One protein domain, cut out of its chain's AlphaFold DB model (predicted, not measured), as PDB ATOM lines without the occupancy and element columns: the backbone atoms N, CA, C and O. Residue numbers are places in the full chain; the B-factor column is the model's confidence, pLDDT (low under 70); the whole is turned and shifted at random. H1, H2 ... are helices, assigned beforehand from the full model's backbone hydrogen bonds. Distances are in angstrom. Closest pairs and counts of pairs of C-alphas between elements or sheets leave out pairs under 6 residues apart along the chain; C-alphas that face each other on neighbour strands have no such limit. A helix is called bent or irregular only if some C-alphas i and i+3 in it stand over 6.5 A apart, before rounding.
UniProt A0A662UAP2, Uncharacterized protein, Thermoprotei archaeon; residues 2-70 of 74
ATOM      1  N   VAL A   2      -7.888 -47.880 -38.278       78.94
ATOM      2  CA  VAL A   2      -6.971 -46.719 -38.207       78.94
ATOM      3  C   VAL A   2      -6.915 -46.068 -36.818       78.94
ATOM      4  O   VAL A   2      -5.840 -45.721 -36.354       78.94
ATOM      5  N   LEU A   3      -8.041 -46.004 -36.100       77.44
ATOM      6  CA  LEU A   3      -8.073 -45.551 -34.703       77.44
ATOM      7  C   LEU A   3      -7.235 -46.428 -33.750       77.44
ATOM      8  O   LEU A   3      -6.601 -45.899 -32.848       77.44
ATOM      9  N   LYS A   4      -7.216 -47.754 -33.942       76.62
ATOM     10  CA  LYS A   4      -6.364 -48.662 -33.156       76.62
ATOM     11  C   LYS A   4      -4.887 -48.425 -33.484       76.62
ATOM     12  O   LYS A   4      -4.097 -48.303 -32.564       76.62
ATOM     13  N   ILE A   5      -4.549 -48.274 -34.770       77.94
ATOM     14  CA  ILE A   5      -3.184 -47.934 -35.217       77.94
ATOM     15  C   ILE A   5      -2.735 -46.608 -34.586       77.94
ATOM     16  O   ILE A   5      -1.624 -46.523 -34.085       77.94
ATOM     17  N   PHE A   6      -3.619 -45.605 -34.538       78.12
ATOM     18  CA  PHE A   6      -3.375 -44.330 -33.852       78.12
ATOM     19  C   PHE A   6      -3.046 -44.489 -32.373       78.12
ATOM     20  O   PHE A   6      -2.039 -43.957 -31.924       78.12
ATOM     21  N   LYS A   7      -3.867 -45.242 -31.634       77.62
ATOM     22  CA  LYS A   7      -3.638 -45.484 -30.203       77.62
ATOM     23  C   LYS A   7      -2.327 -46.229 -29.950       77.62
ATOM     24  O   LYS A   7      -1.604 -45.902 -29.022       77.62
ATOM     25  N   ILE A   8      -2.000 -47.196 -30.802       75.31
ATOM     26  CA  ILE A   8      -0.730 -47.925 -30.737       75.31
ATOM     27  C   ILE A   8       0.454 -46.978 -31.014       75.31
ATOM     28  O   ILE A   8       1.432 -46.979 -30.274       75.31
ATOM     29  N   ALA A   9       0.351 -46.128 -32.040       80.00
ATOM     30  CA  ALA A   9       1.395 -45.177 -32.434       80.00
ATOM     31  C   ALA A   9       1.733 -44.124 -31.364       80.00
ATOM     32  O   ALA A   9       2.824 -43.541 -31.388       80.00
ATOM     33  N   GLU A  10       0.792 -43.849 -30.464       75.62
ATOM     34  CA  GLU A  10       0.994 -42.970 -29.321       75.62
ATOM     35  C   GLU A  10       1.841 -43.635 -28.230       75.62
ATOM     36  O   GLU A  10       2.777 -43.010 -27.739       75.62
ATOM     37  N   ILE A  11       1.530 -44.890 -27.890       72.19
ATOM     38  CA  ILE A  11       2.145 -45.611 -26.767       72.19
ATOM     39  C   ILE A  11       3.533 -46.145 -27.144       72.19
ATOM     40  O   ILE A  11       4.462 -46.039 -26.352       72.19
ATOM     41  N   GLU A  12       3.681 -46.697 -28.352       68.88
ATOM     42  CA  GLU A  12       4.838 -47.540 -28.718       68.88
ATOM     43  C   GLU A  12       5.715 -46.946 -29.827       68.88
ATOM     44  O   GLU A  12       6.808 -47.429 -30.104       68.88
ATOM     45  N   GLY A  13       5.281 -45.838 -30.433       67.00
ATOM     46  CA  GLY A  13       6.154 -45.015 -31.266       67.00
ATOM     47  C   GLY A  13       6.707 -45.718 -32.514       67.00
ATOM     48  O   GLY A  13       5.940 -46.083 -33.410       67.00
ATOM     49  N   GLU A  14       8.042 -45.777 -32.620       69.38
ATOM     50  CA  GLU A  14       8.792 -46.222 -33.810       69.38
ATOM     51  C   GLU A  14       9.524 -47.563 -33.633       69.38
ATOM     52  O   GLU A  14      10.053 -48.092 -34.611       69.38
ATOM     53  N   ASP A  15       9.527 -48.123 -32.423       71.88
ATOM     54  CA  ASP A  15      10.400 -49.248 -32.063       71.88
ATOM     55  C   ASP A  15       9.873 -50.614 -32.536       71.88
ATOM     56  O   ASP A  15      10.624 -51.588 -32.593       71.88
ATOM     57  N   PHE A  16       8.598 -50.683 -32.935       71.69
ATOM     58  CA  PHE A  16       7.936 -51.909 -33.382       71.69
ATOM     59  C   PHE A  16       7.212 -51.714 -34.709       71.69
ATOM     60  O   PHE A  16       6.661 -50.645 -34.991       71.69
ATOM     61  N   ASN A  17       7.165 -52.769 -35.524       78.50
ATOM     62  CA  ASN A  17       6.349 -52.759 -36.728       78.50
ATOM     63  C   ASN A  17       4.894 -53.028 -36.370       78.50
ATOM     64  O   ASN A  17       4.585 -53.743 -35.419       78.50
ATOM     65  N   LEU A  18       3.973 -52.518 -37.185       76.25
ATOM     66  CA  LEU A  18       2.549 -52.711 -36.931       76.25
ATOM     67  C   LEU A  18       2.145 -54.200 -36.899       76.25
ATOM     68  O   LEU A  18       1.209 -54.562 -36.187       76.25
ATOM     69  N   ASN A  19       2.862 -55.053 -37.638       77.00
ATOM     70  CA  ASN A  19       2.659 -56.503 -37.628       77.00
ATOM     71  C   ASN A  19       2.935 -57.153 -36.264       77.00
ATOM     72  O   ASN A  19       2.291 -58.135 -35.919       77.00
ATOM     73  N   ASP A  20       3.857 -56.595 -35.480       72.44
ATOM     74  CA  ASP A  20       4.234 -57.142 -34.173       72.44
ATOM     75  C   ASP A  20       3.180 -56.813 -33.099       72.44
ATOM     76  O   ASP A  20       3.173 -57.389 -32.015       72.44
ATOM     77  N   MET A  21       2.267 -55.886 -33.413       69.50
ATOM     78  CA  MET A  21       1.344 -55.280 -32.452       69.50
ATOM     79  C   MET A  21      -0.121 -55.646 -32.685       69.50
ATOM     80  O   MET A  21      -0.970 -55.358 -31.837       69.50
ATOM     81  N   ILE A  22      -0.457 -56.248 -33.828       66.56
ATOM     82  CA  ILE A  22      -1.834 -56.637 -34.125       66.56
ATOM     83  C   ILE A  22      -1.934 -58.156 -34.248       66.56
ATOM     84  O   ILE A  22      -1.463 -58.750 -35.209       66.56
ATOM     85  N   TYR A  23      -2.622 -58.763 -33.281       62.69
ATOM     86  CA  TYR A  23      -2.960 -60.184 -33.292       62.69
ATOM     87  C   TYR A  23      -3.953 -60.532 -34.415       62.69
ATOM     88  O   TYR A  23      -4.786 -59.707 -34.809       62.69
ATOM     89  N   GLU A  24      -3.848 -61.771 -34.906       57.00
ATOM     90  CA  GLU A  24      -4.398 -62.315 -36.161       57.00
ATOM     91  C   GLU A  24      -5.909 -62.106 -36.410       57.00
ATOM     92  O   GLU A  24      -6.355 -62.187 -37.550       57.00
ATOM     93  N   ASP A  25      -6.714 -61.720 -35.418       54.16
ATOM     94  CA  ASP A  25      -8.180 -61.575 -35.523       54.16
ATOM     95  C   ASP A  25      -8.697 -60.462 -36.477       54.16
ATOM     96  O   ASP A  25      -9.883 -60.137 -36.467       54.16
ATOM     97  N   ASN A  26      -7.857 -59.831 -37.311       56.34
ATOM     98  CA  ASN A  26      -8.271 -58.768 -38.252       56.34
ATOM     99  C   ASN A  26      -7.874 -59.035 -39.725       56.34
ATOM    100  O   ASN A  26      -7.749 -58.090 -40.510       56.34
ATOM    101  N   TYR A  27      -7.684 -60.304 -40.109       54.00
ATOM    102  CA  TYR A  27      -7.147 -60.745 -41.413       54.00
ATOM    103  C   TYR A  27      -7.804 -60.124 -42.665       54.00
ATOM    104  O   TYR A  27      -7.095 -59.780 -43.610       54.00
ATOM    105  N   GLU A  28      -9.128 -59.926 -42.698       55.28
ATOM    106  CA  GLU A  28      -9.802 -59.344 -43.877       55.28
ATOM    107  C   GLU A  28      -9.419 -57.879 -44.123       55.28
ATOM    108  O   GLU A  28      -9.239 -57.456 -45.264       55.28
ATOM    109  N   ILE A  29      -9.234 -57.109 -43.052       54.94
ATOM    110  CA  ILE A  29      -8.894 -55.684 -43.130       54.94
ATOM    111  C   ILE A  29      -7.399 -55.512 -43.462       54.94
ATOM    112  O   ILE A  29      -6.982 -54.496 -44.024       54.94
ATOM    113  N   PHE A  30      -6.586 -56.532 -43.175       63.59
ATOM    114  CA  PHE A  30      -5.148 -56.509 -43.409       63.59
ATOM    115  C   PHE A  30      -4.730 -56.635 -44.860       63.59
ATOM    116  O   PHE A  30      -3.665 -56.132 -45.203       63.59
ATOM    117  N   ASN A  31      -5.543 -57.241 -45.722       66.38
ATOM    118  CA  ASN A  31      -5.166 -57.396 -47.125       66.38
ATOM    119  C   ASN A  31      -4.988 -56.046 -47.837       66.38
ATOM    120  O   ASN A  31      -4.091 -55.925 -48.666       66.38
ATOM    121  N   GLU A  32      -5.761 -55.014 -47.473       70.00
ATOM    122  CA  GLU A  32      -5.654 -53.693 -48.114       70.00
ATOM    123  C   GLU A  32      -4.433 -52.879 -47.669       70.00
ATOM    124  O   GLU A  32      -4.000 -51.981 -48.387       70.00
ATOM    125  N   ILE A  33      -3.875 -53.172 -46.492       76.88
ATOM    126  CA  ILE A  33      -2.739 -52.434 -45.922       76.88
ATOM    127  C   ILE A  33      -1.550 -53.347 -45.609       76.88
ATOM    128  O   ILE A  33      -0.659 -52.967 -44.852       76.88
ATOM    129  N   LYS A  34      -1.520 -54.553 -46.188       80.31
ATOM    130  CA  LYS A  34      -0.540 -55.607 -45.888       80.31
ATOM    131  C   LYS A  34       0.895 -55.135 -46.084       80.31
ATOM    132  O   LYS A  34       1.768 -55.400 -45.263       80.31
ATOM    133  N   GLU A  35       1.127 -54.368 -47.144       83.31
ATOM    134  CA  GLU A  35       2.436 -53.783 -47.438       83.31
ATOM    135  C   GLU A  35       2.873 -52.731 -46.416       83.31
ATOM    136  O   GLU A  35       4.066 -52.441 -46.303       83.31
ATOM    137  N   LEU A  36       1.924 -52.158 -45.671       84.12
ATOM    138  CA  LEU A  36       2.190 -51.147 -44.660       84.12
ATOM    139  C   LEU A  36       2.576 -51.757 -43.307       84.12
ATOM    140  O   LEU A  36       3.168 -51.065 -42.489       84.12
ATOM    141  N   LEU A  37       2.310 -53.047 -43.072       81.25
ATOM    142  CA  LEU A  37       2.521 -53.690 -41.766       81.25
ATOM    143  C   LEU A  37       3.982 -53.797 -41.340       81.25
ATOM    144  O   LEU A  37       4.265 -53.902 -40.152       81.25
ATOM    145  N   LYS A  38       4.895 -53.734 -42.310       86.00
ATOM    146  CA  LYS A  38       6.349 -53.713 -42.098       86.00
ATOM    147  C   LYS A  38       6.883 -52.369 -41.604       86.00
ATOM    148  O   LYS A  38       8.091 -52.224 -41.471       86.00
ATOM    149  N   TYR A  39       6.019 -51.364 -41.478       86.25
ATOM    150  CA  TYR A  39       6.406 -50.049 -40.999       86.25
ATOM    151  C   TYR A  39       5.919 -49.830 -39.569       86.25
ATOM    152  O   TYR A  39       4.900 -50.405 -39.166       86.25
ATOM    153  N   PRO A  40       6.577 -48.917 -38.839       87.12
ATOM    154  CA  PRO A  40       6.077 -48.488 -37.552       87.12
ATOM    155  C   PRO A  40       4.695 -47.823 -37.653       87.12
ATOM    156  O   PRO A  40       4.405 -47.150 -38.653       87.12
ATOM    157  N   PRO A  41       3.847 -47.935 -36.618       86.81
ATOM    158  CA  PRO A  41       2.488 -47.389 -36.600       86.81
ATOM    159  C   PRO A  41       2.379 -45.917 -37.043       86.81
ATOM    160  O   PRO A  41       1.474 -45.563 -37.804       86.81
ATOM    161  N   ARG A  42       3.328 -45.055 -36.644       86.94
ATOM    162  CA  ARG A  42       3.377 -43.632 -37.052       86.94
ATOM    163  C   ARG A  42       3.575 -43.447 -38.556       86.94
ATOM    164  O   ARG A  42       2.932 -42.601 -39.186       86.94
ATOM    165  N   ILE A  43       4.434 -44.271 -39.149       88.88
ATOM    166  CA  ILE A  43       4.688 -44.275 -40.590       88.88
ATOM    167  C   ILE A  43       3.465 -44.801 -41.339       88.88
ATOM    168  O   ILE A  43       3.095 -44.238 -42.370       88.88
ATOM    169  N   VAL A  44       2.784 -45.820 -40.804       88.44
ATOM    170  CA  VAL A  44       1.535 -46.334 -41.386       88.44
ATOM    171  C   VAL A  44       0.464 -45.246 -41.433       88.44
ATOM    172  O   VAL A  44      -0.121 -45.019 -42.488       88.44
ATOM    173  N   ILE A  45       0.249 -44.514 -40.339       88.44
ATOM    174  CA  ILE A  45      -0.703 -43.390 -40.294       88.44
ATOM    175  C   ILE A  45      -0.353 -42.322 -41.328       88.44
ATOM    176  O   ILE A  45      -1.231 -41.852 -42.049       88.44
ATOM    177  N   SER A  46       0.928 -41.967 -41.425       89.12
ATOM    178  CA  SER A  46       1.403 -40.956 -42.371       89.12
ATOM    179  C   SER A  46       1.141 -41.379 -43.817       89.12
ATOM    180  O   SER A  46       0.620 -40.595 -44.609       89.12
ATOM    181  N   LYS A  47       1.421 -42.644 -44.157       90.44
ATOM    182  CA  LYS A  47       1.138 -43.200 -45.489       90.44
ATOM    183  C   LYS A  47      -0.361 -43.234 -45.790       90.44
ATOM    184  O   LYS A  47      -0.762 -42.811 -46.870       90.44
ATOM    185  N   LEU A  48      -1.188 -43.646 -44.829       90.44
ATOM    186  CA  LEU A  48      -2.649 -43.643 -44.971       90.44
ATOM    187  C   LEU A  48      -3.235 -42.229 -45.105       90.44
ATOM    188  O   LEU A  48      -4.281 -42.057 -45.718       90.44
ATOM    189  N   TYR A  49      -2.604 -41.207 -44.523       91.06
ATOM    190  CA  TYR A  49      -3.072 -39.823 -44.638       91.06
ATOM    191  C   TYR A  49      -2.807 -39.209 -46.023       91.06
ATOM    192  O   TYR A  49      -3.569 -38.354 -46.489       91.06
ATOM    193  N   ILE A  50      -1.705 -39.621 -46.653       91.69
ATOM    194  CA  ILE A  50      -1.303 -39.164 -47.988       91.69
ATOM    195  C   ILE A  50      -2.175 -39.814 -49.069       91.69
ATOM    196  O   ILE A  50      -2.463 -39.167 -50.071       91.69
ATOM    197  N   ASP A  51      -2.624 -41.051 -48.856       89.25
ATOM    198  CA  ASP A  51      -3.547 -41.745 -49.754       89.25
ATOM    199  C   ASP A  51      -4.970 -41.162 -49.657       89.25
ATOM    200  O   ASP A  51      -5.620 -41.225 -48.608       89.25
ATOM    201  N   ASP A  52      -5.485 -40.615 -50.762       89.75
ATOM    202  CA  ASP A  52      -6.817 -40.004 -50.821       89.75
ATOM    203  C   ASP A  52      -7.953 -40.988 -50.490       89.75
ATOM    204  O   ASP A  52      -8.959 -40.573 -49.904       89.75
ATOM    205  N   LYS A  53      -7.786 -42.293 -50.767       89.81
ATOM    206  CA  LYS A  53      -8.756 -43.336 -50.384       89.81
ATOM    207  C   LYS A  53      -8.923 -43.394 -48.864       89.81
ATOM    208  O   LYS A  53     -10.025 -43.609 -48.357       89.81
ATOM    209  N   TRP A  54      -7.831 -43.198 -48.127       89.19
ATOM    210  CA  TRP A  54      -7.765 -43.413 -46.681       89.19
ATOM    211  C   TRP A  54      -7.797 -42.129 -45.860       89.19
ATOM    212  O   TRP A  54      -8.212 -42.166 -44.697       89.19
ATOM    213  N   ARG A  55      -7.449 -40.984 -46.451       91.31
ATOM    214  CA  ARG A  55      -7.393 -39.674 -45.792       91.31
ATOM    215  C   ARG A  55      -8.637 -39.363 -44.959       91.31
ATOM    216  O   ARG A  55      -8.522 -38.947 -43.806       91.31
ATOM    217  N   GLY A  56      -9.835 -39.607 -45.497       91.69
ATOM    218  CA  GLY A  56     -11.090 -39.385 -44.771       91.69
ATOM    219  C   GLY A  56     -11.236 -40.272 -43.525       91.69
ATOM    220  O   GLY A  56     -11.683 -39.811 -42.472       91.69
ATOM    221  N   VAL A  57     -10.801 -41.531 -43.617       89.56
ATOM    222  CA  VAL A  57     -10.817 -42.497 -42.508       89.56
ATOM    223  C   VAL A  57      -9.827 -42.085 -41.418       89.56
ATOM    224  O   VAL A  57     -10.171 -42.126 -40.236       89.56
ATOM    225  N   VAL A  58      -8.632 -41.637 -41.811       89.44
ATOM    226  CA  VAL A  58      -7.604 -41.104 -40.904       89.44
ATOM    227  C   VAL A  58      -8.132 -39.883 -40.153       89.44
ATOM    228  O   VAL A  58      -8.115 -39.865 -38.925       89.44
ATOM    229  N   LEU A  59      -8.691 -38.896 -40.861       91.19
ATOM    230  CA  LEU A  59      -9.256 -37.691 -40.243       91.19
ATOM    231  C   LEU A  59     -10.403 -38.009 -39.274       91.19
ATOM    232  O   LEU A  59     -10.495 -37.408 -38.202       91.19
ATOM    233  N   LYS A  60     -11.270 -38.969 -39.620       91.06
ATOM    234  CA  LYS A  60     -12.337 -39.428 -38.722       91.06
ATOM    235  C   LYS A  60     -11.759 -40.072 -37.462       91.06
ATOM    236  O   LYS A  60     -12.217 -39.751 -36.368       91.06
ATOM    237  N   ALA A  61     -10.744 -40.925 -37.604       87.94
ATOM    238  CA  ALA A  61     -10.073 -41.560 -36.474       87.94
ATOM    239  C   ALA A  61      -9.441 -40.524 -35.528       87.94
ATOM    240  O   ALA A  61      -9.683 -40.595 -34.326       87.94
ATOM    241  N   VAL A  62      -8.734 -39.522 -36.063       88.75
ATOM    242  CA  VAL A  62      -8.155 -38.415 -35.275       88.75
ATOM    243  C   VAL A  62      -9.231 -37.668 -34.492       88.75
ATOM    244  O   VAL A  62      -9.088 -37.453 -33.293       88.75
ATOM    245  N   ARG A  63     -10.344 -37.301 -35.140       88.81
ATOM    246  CA  ARG A  63     -11.449 -36.597 -34.466       88.81
ATOM    247  C   ARG A  63     -12.040 -37.423 -33.331       88.81
ATOM    248  O   ARG A  63     -12.281 -36.881 -32.256       88.81
ATOM    249  N   THR A  64     -12.279 -38.711 -33.565       87.50
ATOM    250  CA  THR A  64     -12.790 -39.621 -32.534       87.50
ATOM    251  C   THR A  64     -11.823 -39.714 -31.361       87.50
ATOM    252  O   THR A  64     -12.254 -39.564 -30.225       87.50
ATOM    253  N   TYR A  65     -10.533 -39.890 -31.637       83.94
ATOM    254  CA  TYR A  65      -9.488 -39.973 -30.625       83.94
ATOM    255  C   TYR A  65      -9.396 -38.694 -29.768       83.94
ATOM    256  O   TYR A  65      -9.553 -38.753 -28.551       83.94
ATOM    257  N   LEU A  66      -9.295 -37.518 -30.400       84.06
ATOM    258  CA  LEU A  66      -9.247 -36.223 -29.702       84.06
ATOM    259  C   LEU A  66     -10.533 -35.893 -28.929       84.06
ATOM    260  O   LEU A  66     -10.525 -35.038 -28.047       84.06
ATOM    261  N   SER A  67     -11.655 -36.520 -29.288       83.06
ATOM    262  CA  SER A  67     -12.920 -36.369 -28.562       83.06
ATOM    263  C   SER A  67     -13.015 -37.329 -27.377       83.06
ATOM    264  O   SER A  67     -13.667 -36.990 -26.395       83.06
ATOM    265  N   SER A  68     -12.376 -38.502 -27.456       70.00
ATOM    266  CA  SER A  68     -12.320 -39.467 -26.354       70.00
ATOM    267  C   SER A  68     -11.319 -39.092 -25.262       70.00
ATOM    268  O   SER A  68     -11.554 -39.450 -24.116       70.00
ATOM    269  N   ASP A  69     -10.259 -38.349 -25.599       60.84
ATOM    270  CA  ASP A  69      -9.210 -37.922 -24.655       60.84
ATOM    271  C   ASP A  69      -9.449 -36.551 -24.015       60.84
ATOM    272  O   ASP A  69      -8.591 -36.025 -23.306       60.84
ATOM    273  N   ARG A  70     -10.627 -35.946 -24.211       50.22
ATOM    274  CA  ARG A  70     -10.993 -34.796 -23.379       50.22
ATOM    275  C   ARG A  70     -11.304 -35.313 -21.976       50.22
ATOM    276  O   ARG A  70     -12.300 -36.029 -21.835       50.22
TER     277      ARG A  70
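This is residues 2 to 70 of the 74 residues of an uncharacterized protein of Thermoprotei archaeon (UniProt A0A662UAP2). Helices H1, H4 and H5 pack as a triangle at steep tilts; H2 and H3 form a looser side away from H5, where residues 23 to 29 stick out. The printed part has 69 residues with five named helices, H1 to H5, is all helix and compact, with a radius of gyration of the C-alphas of 11.6 A, and spans 30 by 26 by 21 A.

H5, residues 52 to 68, spans 25.1 A, ending at C-alpha 68 (-12.320, -39.467, -26.354). H4 is residues 41 to 50; H1, residues 2 to 11, begins at C-alpha 2 (-6.971, -46.719, -38.207). H2 is residues 18 to 21, H3 27 to 36. H5 and H3 are irregular: C-alphas 53 and 56 are 7.3 A apart, 32 and 35 8.1 A.

H5 touches H1 at a steep tilt of 57 degrees, the same way; the closest C-alphas, Leu 3 and Ala 61, are 4.8 A apart. With residues 54 to 59 alone, H5 touches H4, closest C-alphas Tyr 49 and Arg 55, 4.5 A. H1 touches H4, closest C-alphas Ala 9 and Pro 41, 4.8 A. H2 and H3 are close to H4 but not clearly touching; their closest C-alphas to it are Leu 18 to Pro 41, 5.3 A, and Leu 36 to Val 44, 5.9 A. Every O i to N i+4 pair is within hydrogen-bond range in H1 and H4, 11 of 13 in H5, 1 of 6 in H3, with 3 of 7 O i to N i+3 pairs; H2 is too short.

The C-alphas farthest apart, Glu 35 and Arg 70, are 33.5 A apart. The printed part has no cut and no long link. pLDDT is under 70 at residues 12 to 14, 21 to 31 and 69 to 70.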